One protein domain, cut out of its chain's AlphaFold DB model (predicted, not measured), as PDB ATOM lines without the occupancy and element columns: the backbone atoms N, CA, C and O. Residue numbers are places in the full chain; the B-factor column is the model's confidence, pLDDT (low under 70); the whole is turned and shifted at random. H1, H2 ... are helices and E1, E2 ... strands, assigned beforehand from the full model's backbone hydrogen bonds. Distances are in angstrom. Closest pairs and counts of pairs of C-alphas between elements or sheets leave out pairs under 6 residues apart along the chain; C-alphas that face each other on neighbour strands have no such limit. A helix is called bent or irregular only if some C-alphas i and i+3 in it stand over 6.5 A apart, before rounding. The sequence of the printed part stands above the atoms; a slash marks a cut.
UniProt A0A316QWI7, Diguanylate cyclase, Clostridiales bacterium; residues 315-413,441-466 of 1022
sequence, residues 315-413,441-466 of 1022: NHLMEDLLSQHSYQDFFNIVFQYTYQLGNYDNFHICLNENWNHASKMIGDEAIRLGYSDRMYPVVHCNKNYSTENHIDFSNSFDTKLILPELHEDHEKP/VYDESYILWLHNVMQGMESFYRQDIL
ATOM      1  N   ASN A 315     153.361 159.139 105.777       64.06
ATOM      2  CA  ASN A 315     152.624 158.956 104.521       64.06
ATOM      3  C   ASN A 315     151.636 157.778 104.585       64.06
ATOM      4  O   ASN A 315     150.506 157.905 104.123       64.06
ATOM      5  N   HIS A 316     152.029 156.660 105.202       77.69
ATOM      6  CA  HIS A 316     151.156 155.488 105.307       77.69
ATOM      7  C   HIS A 316     150.029 155.661 106.330       77.69
ATOM      8  O   HIS A 316     148.942 155.144 106.099       77.69
ATOM      9  N   LEU A 317     150.232 156.446 107.400       84.75
ATOM     10  CA  LEU A 317     149.168 156.747 108.366       84.75
ATOM     11  C   LEU A 317     147.964 157.381 107.663       84.75
ATOM     12  O   LEU A 317     146.839 156.923 107.835       84.75
ATOM     13  N   MET A 318     148.191 158.411 106.845       86.56
ATOM     14  CA  MET A 318     147.100 159.088 106.142       86.56
ATOM     15  C   MET A 318     146.398 158.157 105.141       86.56
ATOM     16  O   MET A 318     145.170 158.121 105.098       86.56
ATOM     17  N   GLU A 319     147.154 157.379 104.360       85.25
ATOM     18  CA  GLU A 319     146.591 156.392 103.422       85.25
ATOM     19  C   GLU A 319     145.719 155.353 104.140       85.25
ATOM     20  O   GLU A 319     144.600 155.064 103.699       85.25
ATOM     21  N   ASP A 320     146.199 154.836 105.273       87.12
ATOM     22  CA  ASP A 320     145.482 153.852 106.073       87.12
ATOM     23  C   ASP A 320     144.224 154.462 106.698       87.12
ATOM     24  O   ASP A 320     143.161 153.851 106.600       87.12
ATOM     25  N   LEU A 321     144.290 155.674 107.267       91.56
ATOM     26  CA  LEU A 321     143.122 156.373 107.829       91.56
ATOM     27  C   LEU A 321     142.037 156.612 106.770       91.56
ATOM     28  O   LEU A 321     140.863 156.326 107.013       91.56
ATOM     29  N   LEU A 322     142.424 157.082 105.579       89.62
ATOM     30  CA  LEU A 322     141.501 157.349 104.467       89.62
ATOM     31  C   LEU A 322     140.855 156.084 103.893       89.62
ATOM     32  O   LEU A 322     139.809 156.172 103.246       89.62
ATOM     33  N   SER A 323     141.473 154.925 104.116       87.88
ATOM     34  CA  SER A 323     140.987 153.632 103.635       87.88
ATOM     35  C   SER A 323     139.946 152.995 104.561       87.88
ATOM     36  O   SER A 323     139.314 152.013 104.170       87.88
ATOM     37  N   GLN A 324     139.732 153.530 105.769       89.50
ATOM     38  CA  GLN A 324     138.814 152.931 106.741       89.50
ATOM     39  C   GLN A 324     137.347 153.251 106.450       89.50
ATOM     40  O   GLN A 324     136.998 154.251 105.823       89.50
ATOM     41  N   HIS A 325     136.456 152.350 106.869       82.75
ATOM     42  CA  HIS A 325     135.018 152.422 106.570       82.75
ATOM     43  C   HIS A 325     134.125 152.320 107.807       82.75
ATOM     44  O   HIS A 325     132.911 152.472 107.690       82.75
ATOM     45  N   SER A 326     134.713 152.078 108.975       86.75
ATOM     46  CA  SER A 326     134.040 152.114 110.266       86.75
ATOM     47  C   SER A 326     134.871 152.955 111.230       86.75
ATOM     48  O   SER A 326     136.099 152.994 111.124       86.75
ATOM     49  N   TYR A 327     134.218 153.618 112.185       88.19
ATOM     50  CA  TYR A 327     134.937 154.380 113.208       88.19
ATOM     51  C   TYR A 327     135.802 153.457 114.082       88.19
ATOM     52  O   TYR A 327     136.853 153.870 114.558       88.19
ATOM     53  N   GLN A 328     135.396 152.192 114.257       86.50
ATOM     54  CA  GLN A 328     136.175 151.200 114.990       86.50
ATOM     55  C   GLN A 328     137.512 150.934 114.298       86.50
ATOM     56  O   GLN A 328     138.555 151.013 114.940       86.50
ATOM     57  N   ASP A 329     137.494 150.677 112.991       85.25
ATOM     58  CA  ASP A 329     138.720 150.451 112.224       85.25
ATOM     59  C   ASP A 329     139.559 151.726 112.119       85.25
ATOM     60  O   ASP A 329     140.780 151.668 112.252       85.25
ATOM     61  N   PHE A 330     138.915 152.888 111.979       92.00
ATOM     62  CA  PHE A 330     139.590 154.185 112.005       92.00
ATOM     63  C   PHE A 330     140.404 154.373 113.293       92.00
ATOM     64  O   PHE A 330     141.617 154.580 113.231       92.00
ATOM     65  N   PHE A 331     139.779 154.233 114.466       90.56
ATOM     66  CA  PHE A 331     140.485 154.392 115.740       90.56
ATOM     67  C   PHE A 331     141.444 153.235 116.049       90.56
ATOM     68  O   PHE A 331     142.435 153.459 116.743       90.56
ATOM     69  N   ASN A 332     141.241 152.040 115.478       81.81
ATOM     70  CA  ASN A 332     142.245 150.972 115.507       81.81
ATOM     71  C   ASN A 332     143.530 151.390 114.777       81.81
ATOM     72  O   ASN A 332     144.618 151.148 115.295       81.81
ATOM     73  N   ILE A 333     143.422 152.029 113.604       86.81
ATOM     74  CA  ILE A 333     144.582 152.572 112.880       86.81
ATOM     75  C   ILE A 333     145.238 153.688 113.693       86.81
ATOM     76  O   ILE A 333     146.443 153.630 113.921       86.81
ATOM     77  N   VAL A 334     144.461 154.653 114.203       89.94
ATOM     78  CA  VAL A 334     144.995 155.711 115.081       89.94
ATOM     79  C   VAL A 334     145.799 155.091 116.228       89.94
ATOM     80  O   VAL A 334     146.969 155.415 116.405       89.94
ATOM     81  N   PHE A 335     145.219 154.129 116.946       85.62
ATOM     82  CA  PHE A 335     145.883 153.420 118.037       85.62
ATOM     83  C   PHE A 335     147.160 152.692 117.586       85.62
ATOM     84  O   PHE A 335     148.195 152.808 118.244       85.62
ATOM     85  N   GLN A 336     147.125 151.975 116.457       81.19
ATOM     86  CA  GLN A 336     148.282 151.247 115.923       81.19
ATOM     87  C   GLN A 336     149.465 152.154 115.600       81.19
ATOM     88  O   GLN A 336     150.599 151.701 115.710       81.19
ATOM     89  N   TYR A 337     149.219 153.406 115.219       86.19
ATOM     90  CA  TYR A 337     150.257 154.367 114.849       86.19
ATOM     91  C   TYR A 337     150.741 155.247 116.009       86.19
ATOM     92  O   TYR A 337     151.621 156.082 115.805       86.19
ATOM     93  N   THR A 338     150.244 155.042 117.234       85.31
ATOM     94  CA  THR A 338     150.686 155.804 118.421       85.31
ATOM     95  C   THR A 338     152.173 155.634 118.739       85.31
ATOM     96  O   THR A 338     152.779 156.552 119.280       85.31
ATOM     97  N   TYR A 339     152.816 154.538 118.314       78.31
ATOM     98  CA  TYR A 339     154.271 154.356 118.460       78.31
ATOM     99  C   TYR A 339     155.100 155.468 117.787       78.31
ATOM    100  O   TYR A 339     156.266 155.657 118.133       78.31
ATOM    101  N   GLN A 340     154.526 156.194 116.818       80.50
ATOM    102  CA  GLN A 340     155.185 157.320 116.148       80.50
ATOM    103  C   GLN A 340     155.321 158.553 117.048       80.50
ATOM    104  O   GLN A 340     156.153 159.409 116.765       80.50
ATOM    105  N   LEU A 341     154.554 158.626 118.143       80.56
ATOM    106  CA  LEU A 341     154.644 159.696 119.139       80.56
ATOM    107  C   LEU A 341     155.906 159.595 120.018       80.56
ATOM    108  O   LEU A 341     156.171 160.488 120.823       80.56
ATOM    109  N   GLY A 342     156.696 158.526 119.871       75.44
ATOM    110  CA  GLY A 342     157.953 158.335 120.590       75.44
ATOM    111  C   GLY A 342     157.757 157.916 122.049       75.44
ATOM    112  O   GLY A 342     156.817 157.200 122.388       75.44
ATOM    113  N   ASN A 343     158.680 158.329 122.919       79.25
ATOM    114  CA  ASN A 343     158.647 157.993 124.343       79.25
ATOM    115  C   ASN A 343     157.683 158.926 125.089       79.25
ATOM    116  O   ASN A 343     158.072 160.032 125.455       79.25
ATOM    117  N   TYR A 344     156.460 158.465 125.339       88.00
ATOM    118  CA  TYR A 344     155.486 159.063 126.259       88.00
ATOM    119  C   TYR A 344     155.082 158.033 127.322       88.00
ATOM    120  O   TYR A 344     155.223 156.834 127.088       88.00
ATOM    121  N   ASP A 345     154.593 158.491 128.473       87.94
ATOM    122  CA  ASP A 345     154.126 157.638 129.573       87.94
ATOM    123  C   ASP A 345     152.639 157.301 129.425       87.94
ATOM    124  O   ASP A 345     152.285 156.123 129.482       87.94
ATOM    125  N   ASN A 346     151.801 158.309 129.149       89.62
ATOM    126  CA  ASN A 346     150.379 158.146 128.832       89.62
ATOM    127  C   ASN A 346     149.952 159.043 127.658       89.62
ATOM    128  O   ASN A 346     150.424 160.176 127.523       89.62
ATOM    129  N   PHE A 347     149.026 158.551 126.837       93.50
ATOM    130  CA  PHE A 347     148.395 159.287 125.745       93.50
ATOM    131  C   PHE A 347     146.896 158.984 125.680       93.50
ATOM    132  O   PHE A 347     146.495 157.819 125.730       93.50
ATOM    133  N   HIS A 348     146.087 160.033 125.533       95.06
ATOM    134  CA  HIS A 348     144.630 159.968 125.490       95.06
ATOM    135  C   HIS A 348     144.060 160.768 124.315       95.06
ATOM    136  O   HIS A 348     144.535 161.865 124.022       95.06
ATOM    137  N   ILE A 349     142.988 160.262 123.699       97.44
ATOM    138  CA  ILE A 349     142.093 161.035 122.819       97.44
ATOM    139  C   ILE A 349     140.704 161.048 123.449       97.44
ATOM    140  O   ILE A 349     140.091 159.995 123.625       97.44
ATOM    141  N   CYS A 350     140.204 162.239 123.768       97.44
ATOM    142  CA  CYS A 350     138.889 162.460 124.356       97.44
ATOM    143  C   CYS A 350     137.988 163.193 123.357       97.44
ATOM    144  O   CYS A 350     138.292 164.317 122.969       97.44
ATOM    145  N   LEU A 351     136.877 162.576 122.950       97.56
ATOM    146  CA  LEU A 351     135.964 163.119 121.940       97.56
ATOM    147  C   LEU A 351     134.651 163.621 122.542       97.56
ATOM    148  O   LEU A 351     134.189 163.107 123.564       97.56
ATOM    149  N   ASN A 352     134.058 164.612 121.881       96.62
ATOM    150  CA  ASN A 352     132.759 165.178 122.239       96.62
ATOM    151  C   ASN A 352     131.614 164.151 122.095       96.62
ATOM    152  O   ASN A 352     131.748 163.103 121.459       96.62
ATOM    153  N   GLU A 353     130.450 164.452 122.668       93.69
ATOM    154  CA  GLU A 353     129.229 163.676 122.435       93.69
ATOM    155  C   GLU A 353     128.890 163.603 120.940       93.69
ATOM    156  O   GLU A 353     129.096 164.549 120.184       93.69
ATOM    157  N   ASN A 354     128.293 162.486 120.518       90.06
ATOM    158  CA  ASN A 354     127.972 162.202 119.117       90.06
ATOM    159  C   ASN A 354     129.190 162.096 118.178       90.06
ATOM    160  O   ASN A 354     129.012 162.154 116.962       90.06
ATOM    161  N   TRP A 355     130.402 161.862 118.697       91.62
ATOM    162  CA  TRP A 355     131.612 161.650 117.885       91.62
ATOM    163  C   TRP A 355     131.495 160.539 116.829       91.62
ATOM    164  O   TRP A 355     132.235 160.529 115.848       91.62
ATOM    165  N   ASN A 356     130.562 159.605 117.004       90.00
ATOM    166  CA  ASN A 356     130.253 158.513 116.083       90.00
ATOM    167  C   ASN A 356     129.129 158.845 115.074       90.00
ATOM    168  O   ASN A 356     128.699 157.963 114.332       90.00
ATOM    169  N   HIS A 357     128.643 160.089 115.038       89.62
ATOM    170  CA  HIS A 357     127.613 160.566 114.114       89.62
ATOM    171  C   HIS A 357     128.162 161.687 113.229       89.62
ATOM    172  O   HIS A 357     128.187 162.853 113.623       89.62
ATOM    173  N   ALA A 358     128.554 161.347 111.999       87.88
ATOM    174  CA  ALA A 358     129.202 162.282 111.084       87.88
ATOM    175  C   ALA A 358     128.392 163.572 110.849       87.88
ATOM    176  O   ALA A 358     128.937 164.668 110.944       87.88
ATOM    177  N   SER A 359     127.075 163.466 110.635       85.81
ATOM    178  CA  SER A 359     126.193 164.623 110.409       85.81
ATOM    179  C   SER A 359     126.160 165.618 111.573       85.81
ATOM    180  O   SER A 359     125.990 166.813 111.345       85.81
ATOM    181  N   LYS A 360     126.365 165.148 112.807       88.38
ATOM    182  CA  LYS A 360     126.444 166.006 113.993       88.38
ATOM    183  C   LYS A 360     127.835 166.584 114.206       88.38
ATOM    184  O   LYS A 360     127.944 167.683 114.726       88.38
ATOM    185  N   MET A 361     128.879 165.870 113.789       87.75
ATOM    186  CA  MET A 361     130.264 166.315 113.961       87.75
ATOM    187  C   MET A 361     130.672 167.400 112.968       87.75
ATOM    188  O   MET A 361     131.414 168.300 113.344       87.75
ATOM    189  N   ILE A 362     130.172 167.336 111.728       86.50
ATOM    190  CA  ILE A 362     130.587 168.262 110.658       86.50
ATOM    191  C   ILE A 362     129.436 169.103 110.076       86.50
ATOM    192  O   ILE A 362     129.658 169.927 109.189       86.50
ATOM    193  N   GLY A 363     128.202 168.901 110.553       84.69
ATOM    194  CA  GLY A 363     127.007 169.635 110.118       84.69
ATOM    195  C   GLY A 363     126.666 170.857 110.980       84.69
ATOM    196  O   GLY A 363     127.511 171.447 111.656       84.69
ATOM    197  N   ASP A 364     125.393 171.255 110.965       84.81
ATOM    198  CA  ASP A 364     124.920 172.438 111.702       84.81
ATOM    199  C   ASP A 364     125.026 172.263 113.226       84.81
ATOM    200  O   ASP A 364     125.339 173.221 113.934       84.81
ATOM    201  N   GLU A 365     124.850 171.029 113.715       86.88
ATOM    202  CA  GLU A 365     124.946 170.648 115.133       86.88
ATOM    203  C   GLU A 365     126.391 170.535 115.659       86.88
ATOM    204  O   GLU A 365     126.582 170.262 116.844       86.88
ATOM    205  N   ALA A 366     127.405 170.763 114.815       90.81
ATOM    206  CA  ALA A 366     128.805 170.678 115.217       90.81
ATOM    207  C   ALA A 366     129.130 171.655 116.356       90.81
ATOM    208  O   ALA A 366     128.819 172.854 116.290       90.81
ATOM    209  N   ILE A 367     129.808 171.147 117.388       93.75
ATOM    210  CA  ILE A 367     130.308 171.962 118.495       93.75
ATOM    211  C   ILE A 367     131.435 172.845 117.959       93.75
ATOM    212  O   ILE A 367     132.436 172.341 117.461       93.75
ATOM    213  N   ARG A 368     131.264 174.166 118.055       93.69
ATOM    214  CA  ARG A 368     132.252 175.153 117.579       93.69
ATOM    215  C   ARG A 368     132.980 175.887 118.692       93.69
ATOM    216  O   ARG A 368     134.106 176.329 118.500       93.69
ATOM    217  N   LEU A 369     132.328 176.032 119.843       93.25
ATOM    218  CA  LEU A 369     132.875 176.712 121.006       93.25
ATOM    219  C   LEU A 369     132.742 175.810 122.233       93.25
ATOM    220  O   LEU A 369     131.626 175.448 122.607       93.25
ATOM    221  N   GLY A 370     133.873 175.495 122.859       94.12
ATOM    222  CA  GLY A 370     133.941 174.635 124.037       94.12
ATOM    223  C   GLY A 370     133.756 173.148 123.732       94.12
ATOM    224  O   GLY A 370     134.045 172.678 122.634       94.12
ATOM    225  N   TYR A 371     133.288 172.413 124.739       96.94
ATOM    226  CA  TYR A 371     133.166 170.953 124.739       96.94
ATOM    227  C   TYR A 371     131.775 170.539 125.221       96.94
ATOM    228  O   TYR A 371     131.097 171.315 125.901       96.94
ATOM    229  N   SER A 372     131.340 169.324 124.884       96.44
ATOM    230  CA  SER A 372     130.086 168.769 125.410       96.44
ATOM    231  C   SER A 372     130.150 168.547 126.925       96.44
ATOM    232  O   SER A 372     131.230 168.507 127.507       96.44
ATOM    233  N   ASP A 373     128.999 168.349 127.574       96.19
ATOM    234  CA  ASP A 373     128.927 168.065 129.020       96.19
ATOM    235  C   ASP A 373     129.588 166.725 129.401       96.19
ATOM    236  O   ASP A 373     129.992 166.516 130.550       96.19
ATOM    237  N   ARG A 374     129.698 165.808 128.433       96.69
ATOM    238  CA  ARG A 374     130.387 164.524 128.576       96.69
ATOM    239  C   ARG A 374     131.454 164.348 127.505       96.69
ATOM    240  O   ARG A 374     131.228 164.720 126.357       96.69
ATOM    241  N   MET A 375     132.555 163.699 127.870       97.25
ATOM    242  CA  MET A 375     133.633 163.310 126.955       97.25
ATOM    243  C   MET A 375     133.800 161.792 126.904       97.25
ATOM    244  O   MET A 375     133.556 161.095 127.894       97.25
ATOM    245  N   TYR A 376     134.262 161.285 125.762       96.06
ATOM    246  CA  TYR A 376     134.539 159.871 125.509       96.06
ATOM    247  C   TYR A 376     136.050 159.649 125.339       96.06
ATOM    248  O   TYR A 376     136.602 160.132 124.350       96.06
ATOM    249  N   PRO A 377     136.740 158.945 126.256       93.38
ATOM    250  CA  PRO A 377     138.168 158.645 126.147       93.38
ATOM    251  C   PRO A 377     138.388 157.484 125.164       93.38
ATOM    252  O   PRO A 377     138.598 156.342 125.562       93.38
ATOM    253  N   VAL A 378     138.288 157.775 123.866       93.06
ATOM    254  CA  VAL A 378     138.267 156.761 122.804       93.06
ATOM    255  C   VAL A 378     139.587 156.015 122.668       93.06
ATOM    256  O   VAL A 378     139.574 154.818 122.402       93.06
ATOM    257  N   VAL A 379     140.721 156.688 122.854       91.38
ATOM    258  CA  VAL A 379     142.052 156.068 122.783       91.38
ATOM    259  C   VAL A 379     142.764 156.292 124.105       91.38
ATOM    260  O   VAL A 379     142.858 157.439 124.533       91.38
ATOM    261  N   HIS A 380     143.298 155.224 124.702       89.69
ATOM    262  CA  HIS A 380     144.184 155.287 125.861       89.69
ATOM    263  C   HIS A 380     145.399 154.366 125.670       89.69
ATOM    264  O   HIS A 380     145.264 153.155 125.454       89.69
ATOM    265  N   CYS A 381     146.602 154.941 125.753       85.31
ATOM    266  CA  CYS A 381     147.869 154.226 125.625       85.31
ATOM    267  C   CYS A 381     148.828 154.570 126.769       85.31
ATOM    268  O   CYS A 381     149.062 155.743 127.034       85.31
ATOM    269  N   ASN A 382     149.460 153.552 127.347       80.88
ATOM    270  CA  ASN A 382     150.469 153.629 128.396       80.88
ATOM    271  C   ASN A 382     151.766 152.903 127.974       80.88
ATOM    272  O   ASN A 382     151.739 151.846 127.330       80.88
ATOM    273  N   LYS A 383     152.911 153.462 128.377       67.06
ATOM    274  CA  LYS A 383     154.275 152.964 128.113       67.06
ATOM    275  C   LYS A 383     154.575 151.577 128.670       67.06
ATOM    276  O   LYS A 383     155.337 150.822 128.070       67.06
ATOM    277  N   ASN A 384     154.012 151.233 129.827       56.16
ATOM    278  CA  ASN A 384     154.383 150.019 130.550       56.16
ATOM    279  C   ASN A 384     153.683 148.752 130.037       56.16
ATOM    280  O   ASN A 384     154.003 147.671 130.530       56.16
ATOM    281  N   TYR A 385     152.750 148.841 129.074       50.53
ATOM    282  CA  TYR A 385     151.927 147.720 128.563       50.53
ATOM    283  C   TYR A 385     151.277 146.839 129.664       50.53
ATOM    284  O   TYR A 385     150.759 145.761 129.378       50.53
ATOM    285  N   SER A 386     151.337 147.272 130.929       40.19
ATOM    286  CA  SER A 386     150.950 146.531 132.131       40.19
ATOM    287  C   SER A 386     149.593 146.979 132.669       40.19
ATOM    288  O   SER A 386     148.969 146.248 133.432       40.19
ATOM    289  N   THR A 387     149.147 148.169 132.264       46.66
ATOM    290  CA  THR A 387     147.767 148.661 132.296       46.66
ATOM    291  C   THR A 387     147.210 148.550 130.875       46.66
ATOM    292  O   THR A 387     147.941 148.758 129.907       46.66
ATOM    293  N   GLU A 388     145.959 148.105 130.724       57.50
ATOM    294  CA  GLU A 388     145.396 147.733 129.418       57.50
ATOM    295  C   GLU A 388     145.327 148.955 128.491       57.50
ATOM    296  O   GLU A 388     144.423 149.776 128.616       57.50
ATOM    297  N   ASN A 389     146.271 149.080 127.550       70.75
ATOM    298  CA  ASN A 389     146.108 149.954 126.388       70.75
ATOM    299  C   ASN A 389     144.826 149.525 125.683       70.75
ATOM    300  O   ASN A 389     144.696 148.357 125.305       70.75
ATOM    301  N   HIS A 390     143.882 150.441 125.522       72.88
ATOM    302  CA  HIS A 390     142.569 150.075 125.028       72.88
ATOM    303  C   HIS A 390     141.932 151.192 124.216       72.88
ATOM    304  O   HIS A 390     142.316 152.363 124.277       72.88
ATOM    305  N   ILE A 391     140.950 150.773 123.430       82.06
ATOM    306  CA  ILE A 391     140.063 151.644 122.681       82.06
ATOM    307  C   ILE A 391     138.672 151.437 123.276       82.06
ATOM    308  O   ILE A 391     138.191 150.300 123.314       82.06
ATOM    309  N   ASP A 392     138.048 152.509 123.760       82.12
ATOM    310  CA  ASP A 392     136.736 152.458 124.410       82.12
ATOM    311  C   ASP A 392     135.726 153.361 123.708       82.12
ATOM    312  O   ASP A 392     135.832 154.583 123.702       82.12
ATOM    313  N   PHE A 393     134.691 152.751 123.141       86.12
ATOM    314  CA  PHE A 393     133.623 153.483 122.459       86.12
ATOM    315  C   PHE A 393     132.371 153.685 123.320       86.12
ATOM    316  O   PHE A 393     131.412 154.303 122.860       86.12
ATOM    317  N   SER A 394     132.336 153.125 124.531       84.31
ATOM    318  CA  SER A 394     131.124 153.034 125.357       84.31
ATOM    319  C   SER A 394     131.179 153.936 126.582       84.31
ATOM    320  O   SER A 394     130.163 154.531 126.954       84.31
ATOM    321  N   ASN A 395     132.343 154.038 127.222       89.19
ATOM    322  CA  ASN A 395     132.472 154.802 128.454       89.19
ATOM    323  C   ASN A 395     132.608 156.301 128.178       89.19
ATOM    324  O   ASN A 395     133.222 156.737 127.210       89.19
ATOM    325  N   SER A 396     132.016 157.100 129.062       95.12
ATOM    326  CA  SER A 396     132.126 158.559 129.046       95.12
ATOM    327  C   SER A 396     132.285 159.098 130.462       95.12
ATOM    328  O   SER A 396     131.838 158.468 131.426       95.12
ATOM    329  N   PHE A 397     132.863 160.288 130.591       96.56
ATOM    330  CA  PHE A 397     133.045 160.992 131.860       96.56
ATOM    331  C   PHE A 397     132.524 162.433 131.781       96.56
ATOM    332  O   PHE A 397     132.299 162.954 130.692       96.56
ATOM    333  N   ASP A 398     132.274 163.054 132.938       97.12
ATOM    334  CA  ASP A 398     131.884 164.469 133.028       97.12
ATOM    335  C   ASP A 398     133.073 165.351 132.638       97.12
ATOM    336  O   ASP A 398     134.154 165.219 133.220       97.12
ATOM    337  N   THR A 399     132.879 166.255 131.679       96.69
ATOM    338  CA  THR A 399     133.938 167.115 131.129       96.69
ATOM    339  C   THR A 399     134.644 167.954 132.194       96.69
ATOM    340  O   THR A 399     135.828 168.251 132.046       96.69
ATOM    341  N   LYS A 400     133.991 168.262 133.324       95.06
ATOM    342  CA  LYS A 400     134.625 168.962 134.458       95.06
ATOM    343  C   LYS A 400     135.776 168.182 135.078       95.06
ATOM    344  O   LYS A 400     136.632 168.787 135.718       95.06
ATOM    345  N   LEU A 401     135.812 166.859 134.920       95.69
ATOM    346  CA  LEU A 401     136.945 166.066 135.382       95.69
ATOM    347  C   LEU A 401     138.199 166.307 134.544       95.69
ATOM    348  O   LEU A 401     139.267 166.001 135.066       95.69
ATOM    349  N   ILE A 402     138.058 166.836 133.314       96.31
ATOM    350  CA  ILE A 402     139.054 167.086 132.247       96.31
ATOM    351  C   ILE A 402     139.886 165.862 131.818       96.31
ATOM    352  O   ILE A 402     140.186 165.697 130.641       96.31
ATOM    353  N   LEU A 403     140.215 164.963 132.737       94.94
ATOM    354  CA  LEU A 403     140.748 163.630 132.510       94.94
ATOM    355  C   LEU A 403     140.534 162.813 133.801       94.94
ATOM    356  O   LEU A 403     140.991 163.253 134.857       94.94
ATOM    357  N   PRO A 404     139.878 161.637 133.771       91.94
ATOM    358  CA  PRO A 404     139.634 160.841 134.980       91.94
ATOM    359  C   PRO A 404     140.904 160.454 135.751       91.94
ATOM    360  O   PRO A 404     140.905 160.534 136.976       91.94
ATOM    361  N   GLU A 405     141.989 160.127 135.039       88.75
ATOM    362  CA  GLU A 405     143.285 159.719 135.613       88.75
ATOM    363  C   GLU A 405     143.897 160.797 136.524       88.75
ATOM    364  O   GLU A 405     144.598 160.479 137.480       88.75
ATOM    365  N   LEU A 406     143.568 162.078 136.311       90.38
ATOM    366  CA  LEU A 406     144.016 163.152 137.200       90.38
ATOM    367  C   LEU A 406     143.450 163.033 138.614       90.38
ATOM    368  O   LEU A 406     143.949 163.692 139.514       90.38
ATOM    369  N   HIS A 407     142.382 162.274 138.842       89.25
ATOM    370  CA  HIS A 407     141.773 162.128 140.170       89.25
ATOM    371  C   HIS A 407     142.236 160.856 140.887       89.25
ATOM    372  O   HIS A 407     141.764 160.571 141.987       89.25
ATOM    373  N   GLU A 408     143.159 160.112 140.278       87.12
ATOM    374  CA  GLU A 408     143.792 158.933 140.858       87.12
ATOM    375  C   GLU A 408     145.080 159.321 141.606       87.12
ATOM    376  O   GLU A 408     145.752 160.296 141.269       87.12
ATOM    377  N   ASP A 409     145.433 158.570 142.652       83.06
ATOM    378  CA  ASP A 409     146.675 158.800 143.394       83.06
ATOM    379  C   ASP A 409     147.879 158.275 142.593       83.06
ATOM    380  O   ASP A 409     147.911 157.107 142.203       83.06
ATOM    381  N   HIS A 410     148.914 159.103 142.412       84.75
ATOM    382  CA  HIS A 410     150.156 158.711 141.736       84.75
ATOM    383  C   HIS A 410     151.413 159.135 142.514       84.75
ATOM    384  O   HIS A 410     151.472 160.204 143.132       84.75
ATOM    385  N   GLU A 411     152.444 158.278 142.494       86.12
ATOM    386  CA  GLU A 411     153.632 158.411 143.357       86.12
ATOM    387  C   GLU A 411     154.518 159.612 143.008       86.12
ATOM    388  O   GLU A 411     155.070 160.244 143.908       86.12
ATOM    389  N   LYS A 412     154.646 159.941 141.720       90.94
ATOM    390  CA  LYS A 412     155.527 161.001 141.217       90.94
ATOM    391  C   LYS A 412     154.727 162.165 140.634       90.94
ATOM    392  O   LYS A 412     153.680 161.892 140.053       90.94
ATOM    393  N   PRO A 413     155.205 163.416 140.734       93.44
ATOM    394  CA  PRO A 413     154.584 164.542 140.044       93.44
ATOM    395  C   PRO A 413     154.660 164.358 138.526       93.44
ATOM    396  O   PRO A 413     155.569 163.689 138.026       93.44
ATOM    397  N   VAL A 441     158.123 168.763 127.002       93.38
ATOM    398  CA  VAL A 441     156.833 168.824 126.303       93.38
ATOM    399  C   VAL A 441     156.907 168.040 124.989       93.38
ATOM    400  O   VAL A 441     157.919 167.383 124.708       93.38
ATOM    401  N   TYR A 442     155.824 168.074 124.213       91.56
ATOM    402  CA  TYR A 442     155.764 167.453 122.896       91.56
ATOM    403  C   TYR A 442     156.670 168.160 121.873       91.56
ATOM    404  O   TYR A 442     157.108 169.292 122.084       91.56
ATOM    405  N   ASP A 443     156.958 167.469 120.771       86.31
ATOM    406  CA  ASP A 443     157.735 167.976 119.636       86.31
ATOM    407  C   ASP A 443     156.884 168.057 118.354       86.31
ATOM    408  O   ASP A 443     155.692 167.733 118.361       86.31
ATOM    409  N   GLU A 444     157.490 168.485 117.245       81.25
ATOM    410  CA  GLU A 444     156.831 168.635 115.937       81.25
ATOM    411  C   GLU A 444     156.136 167.342 115.460       81.25
ATOM    412  O   GLU A 444     155.104 167.392 114.788       81.25
ATOM    413  N   SER A 445     156.628 166.166 115.869       81.12
ATOM    414  CA  SER A 445     156.071 164.860 115.479       81.12
ATOM    415  C   SER A 445     154.704 164.612 116.053       81.12
ATOM    416  O   SER A 445     153.835 164.088 115.360       81.12
ATOM    417  N   TYR A 446     154.498 165.029 117.294       89.88
ATOM    418  CA  TYR A 446     153.193 164.967 117.925       89.88
ATOM    419  C   TYR A 446     152.172 165.831 117.176       89.88
ATOM    420  O   TYR A 446     151.063 165.371 116.901       89.88
ATOM    421  N   ILE A 447     152.564 167.049 116.783       88.94
ATOM    422  CA  ILE A 447     151.689 167.983 116.063       88.94
ATOM    423  C   ILE A 447     151.333 167.425 114.686       88.94
ATOM    424  O   ILE A 447     150.156 167.349 114.337       88.94
ATOM    425  N   LEU A 448     152.331 166.988 113.913       87.00
ATOM    426  CA  LEU A 448     152.115 166.409 112.585       87.00
ATOM    427  C   LEU A 448     151.252 165.146 112.649       87.00
ATOM    428  O   LEU A 448     150.364 164.956 111.814       87.00
ATOM    429  N   TRP A 449     151.477 164.292 113.648       91.00
ATOM    430  CA  TRP A 449     150.667 163.099 113.865       91.00
ATOM    431  C   TRP A 449     149.207 163.460 114.161       91.00
ATOM    432  O   TRP A 449     148.309 162.965 113.481       91.00
ATOM    433  N   LEU A 450     148.958 164.376 115.104       93.00
ATOM    434  CA  LEU A 450     147.598 164.806 115.436       93.00
ATOM    435  C   LEU A 450     146.909 165.520 114.278       93.00
ATOM    436  O   LEU A 450     145.736 165.258 114.023       93.00
ATOM    437  N   HIS A 451     147.628 166.347 113.519       91.44
ATOM    438  CA  HIS A 451     147.107 166.956 112.297       91.44
ATOM    439  C   HIS A 451     146.638 165.901 111.287       91.44
ATOM    440  O   HIS A 451     145.559 166.055 110.710       91.44
ATOM    441  N   ASN A 452     147.393 164.814 111.098       92.38
ATOM    442  CA  ASN A 452     146.971 163.711 110.231       92.38
ATOM    443  C   ASN A 452     145.718 163.009 110.769       92.38
ATOM    444  O   ASN A 452     144.806 162.722 109.995       92.38
ATOM    445  N   VAL A 453     145.634 162.780 112.082       94.00
ATOM    446  CA  VAL A 453     144.438 162.194 112.710       94.00
ATOM    447  C   VAL A 453     143.219 163.100 112.514       94.00
ATOM    448  O   VAL A 453     142.192 162.619 112.048       94.00
ATOM    449  N   MET A 454     143.329 164.406 112.778       95.31
ATOM    450  CA  MET A 454     142.230 165.368 112.616       95.31
ATOM    451  C   MET A 454     141.759 165.485 111.157       95.31
ATOM    452  O   MET A 454     140.558 165.471 110.889       95.31
ATOM    453  N   GLN A 455     142.686 165.538 110.194       93.44
ATOM    454  CA  GLN A 455     142.351 165.526 108.763       93.44
ATOM    455  C   GLN A 455     141.720 164.196 108.326       93.44
ATOM    456  O   GLN A 455     140.798 164.184 107.502       93.44
ATOM    457  N   GLY A 456     142.195 163.082 108.889       94.12
ATOM    458  CA  GLY A 456     141.605 161.763 108.710       94.12
ATOM    459  C   GLY A 456     140.175 161.703 109.241       94.12
ATOM    460  O   GLY A 456     139.304 161.199 108.540       94.12
ATOM    461  N   MET A 457     139.912 162.273 110.425       94.94
ATOM    462  CA  MET A 457     138.575 162.340 111.027       94.94
ATOM    463  C   MET A 457     137.613 163.138 110.148       94.94
ATOM    464  O   MET A 457     136.550 162.632 109.795       94.94
ATOM    465  N   GLU A 458     138.007 164.340 109.717       94.62
ATOM    466  CA  GLU A 458     137.193 165.163 108.814       94.62
ATOM    467  C   GLU A 458     136.879 164.422 107.506       94.62
ATOM    468  O   GLU A 458     135.736 164.378 107.041       94.62
ATOM    469  N   SER A 459     137.894 163.790 106.916       93.50
ATOM    470  CA  SER A 459     137.727 163.018 105.684       93.50
ATOM    471  C   SER A 459     136.800 161.820 105.889       93.50
ATOM    472  O   SER A 459     135.936 161.569 105.049       93.50
ATOM    473  N   PHE A 460     136.944 161.111 107.009       92.62
ATOM    474  CA  PHE A 460     136.101 159.980 107.379       92.62
ATOM    475  C   PHE A 460     134.638 160.407 107.545       92.62
ATOM    476  O   PHE A 460     133.756 159.810 106.926       92.62
ATOM    477  N   TYR A 461     134.369 161.486 108.290       92.75
ATOM    478  CA  TYR A 461     133.011 162.004 108.467       92.75
ATOM    479  C   TYR A 461     132.385 162.445 107.141       92.75
ATOM    480  O   TYR A 461     131.238 162.098 106.854       92.75
ATOM    481  N   ARG A 462     133.136 163.136 106.274       91.81
ATOM    482  CA  ARG A 462     132.643 163.500 104.934       91.81
ATOM    483  C   ARG A 462     132.312 162.280 104.081       91.81
ATOM    484  O   ARG A 462     131.294 162.283 103.392       91.81
ATOM    485  N   GLN A 463     133.153 161.246 104.110       89.56
ATOM    486  CA  GLN A 463     132.896 160.007 103.377       89.56
ATOM    487  C   GLN A 463     131.654 159.277 103.900       89.56
ATOM    488  O   GLN A 463     130.867 158.785 103.092       89.56
ATOM    489  N   ASP A 464     131.460 159.224 105.219       86.31
ATOM    490  CA  ASP A 464     130.285 158.602 105.834       86.31
ATOM    491  C   ASP A 464     128.991 159.322 105.429       86.31
ATOM    492  O   ASP A 464     128.065 158.679 104.934       86.31
ATOM    493  N   ILE A 465     128.960 160.661 105.494       88.31
ATOM    494  CA  ILE A 465     127.813 161.452 105.013       88.31
ATOM    495  C   ILE A 465     127.554 161.195 103.528       88.31
ATOM    496  O   ILE A 465     126.417 160.951 103.136       88.31
ATOM    497  N   LEU A 466     128.592 161.218 102.684       87.75
ATOM    498  CA  LEU A 466     128.426 160.956 101.252       87.75
ATOM    499  C   LEU A 466     127.846 159.564 100.989       87.75
ATOM    500  O   LEU A 466     126.989 159.420 100.122       87.75
TER     501      LEU A 466
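Overview. This is residues 315 to 413 and 441 to 466 of the 1022 residues of the protein "Diguanylate cyclase" of Clostridiales bacterium (UniProt A0A316QWI7). A long, bent ribbon of two strands, E1 and E2, lies at the core, and helices H1, H2 and H6 run side by side in a loose triangle over to one side of it, with H2 nearest to E2. The short helices H3 and H4 pack on H6 toward its two ends, and part of the long stretch after E2 folds back along that strand before residues 406 to 413 stick out as a free tail. The printed part has 125 residues with six named helices and two named strands, in the order H1 H2 H3 E1 H4 E2 H5 H6; the sheet, E1 - E2, is antiparallel and the class is mixed, helices and strands. The whole is compact, with a radius of gyration of the C-alphas of 15.1 A and spans of 49 by 35 by 25 A.

Arrangement. Look first at E1, residues 346 to 351, and its antiparallel neighbour E2, residues 374 to 382, at 155 degrees; N 347 and O 381 are 2.8 A apart, and N 378 and O 349 2.9 A, both within hydrogen-bond range. E2 bends by 56 degrees at residue 379. Short antiparallel pairings join its residues 374 to 375 with 397 to 398, and 379 to 380 with 390 to 391. The closest C-alphas of H2, residues 327 to 336, and E2 are those of Phe 335 and Val 379, 6.6 A apart. H1, residues 315 to 322, forms a helical hairpin with H2: they touch, closest at C-alphas 321 and 330, 5.9 A, at a shallow tilt of 19 degrees, opposite ways. The hub is H6, residues 444 to 466. Its residues 452 to 460 touch H1, closest at C-alphas 456 and 321, 5.7 A, at a shallow tilt of 28 degrees, the same way. H6 and H2 are close but not clearly touching, with C-alphas 453 and 334 closest at 6.9 A. Residues 445 to 449 of H6 touch H3, residues 338 to 341, closest at C-alphas 446 and 341, 5.6 A. Residues 458 to 465 of H6 touch H4, residues 358 to 362, closest at C-alphas 461 and 358, 4.6 A. H5, residues 404 to 407, touches no helix. In H1, H2, H4 and H6 every O i to N i+4 pair is within hydrogen-bond range; H3 and H5 are too short for such a pair.

Along the chain. Find C-alpha 315 at (152.624, 158.956, 104.521); from there H1 runs 11.2 A, and H2 after it 14.0 A. E1 starts at C-alpha 346, (150.379, 158.146, 128.832), and spans 16.7 A; E2 spans 22.8 A. H3, H4 and H5 measure 5.6 A, 6.2 A and 5.8 A. H6 runs 32.9 A to C-alpha 466 at (128.426, 160.956, 101.252).

Size, cuts and confidence. The two C-alphas farthest apart are those of Glu 411 and Leu 466, 49.1 A. Residues 414 to 440 are not printed, and C-alphas 413 and 441 are 14.6 A apart across the cut. The links H4 to E2 and E2 to H5 are long. Look for pLDDT under 70 at residue 315 and residues 383 to 388.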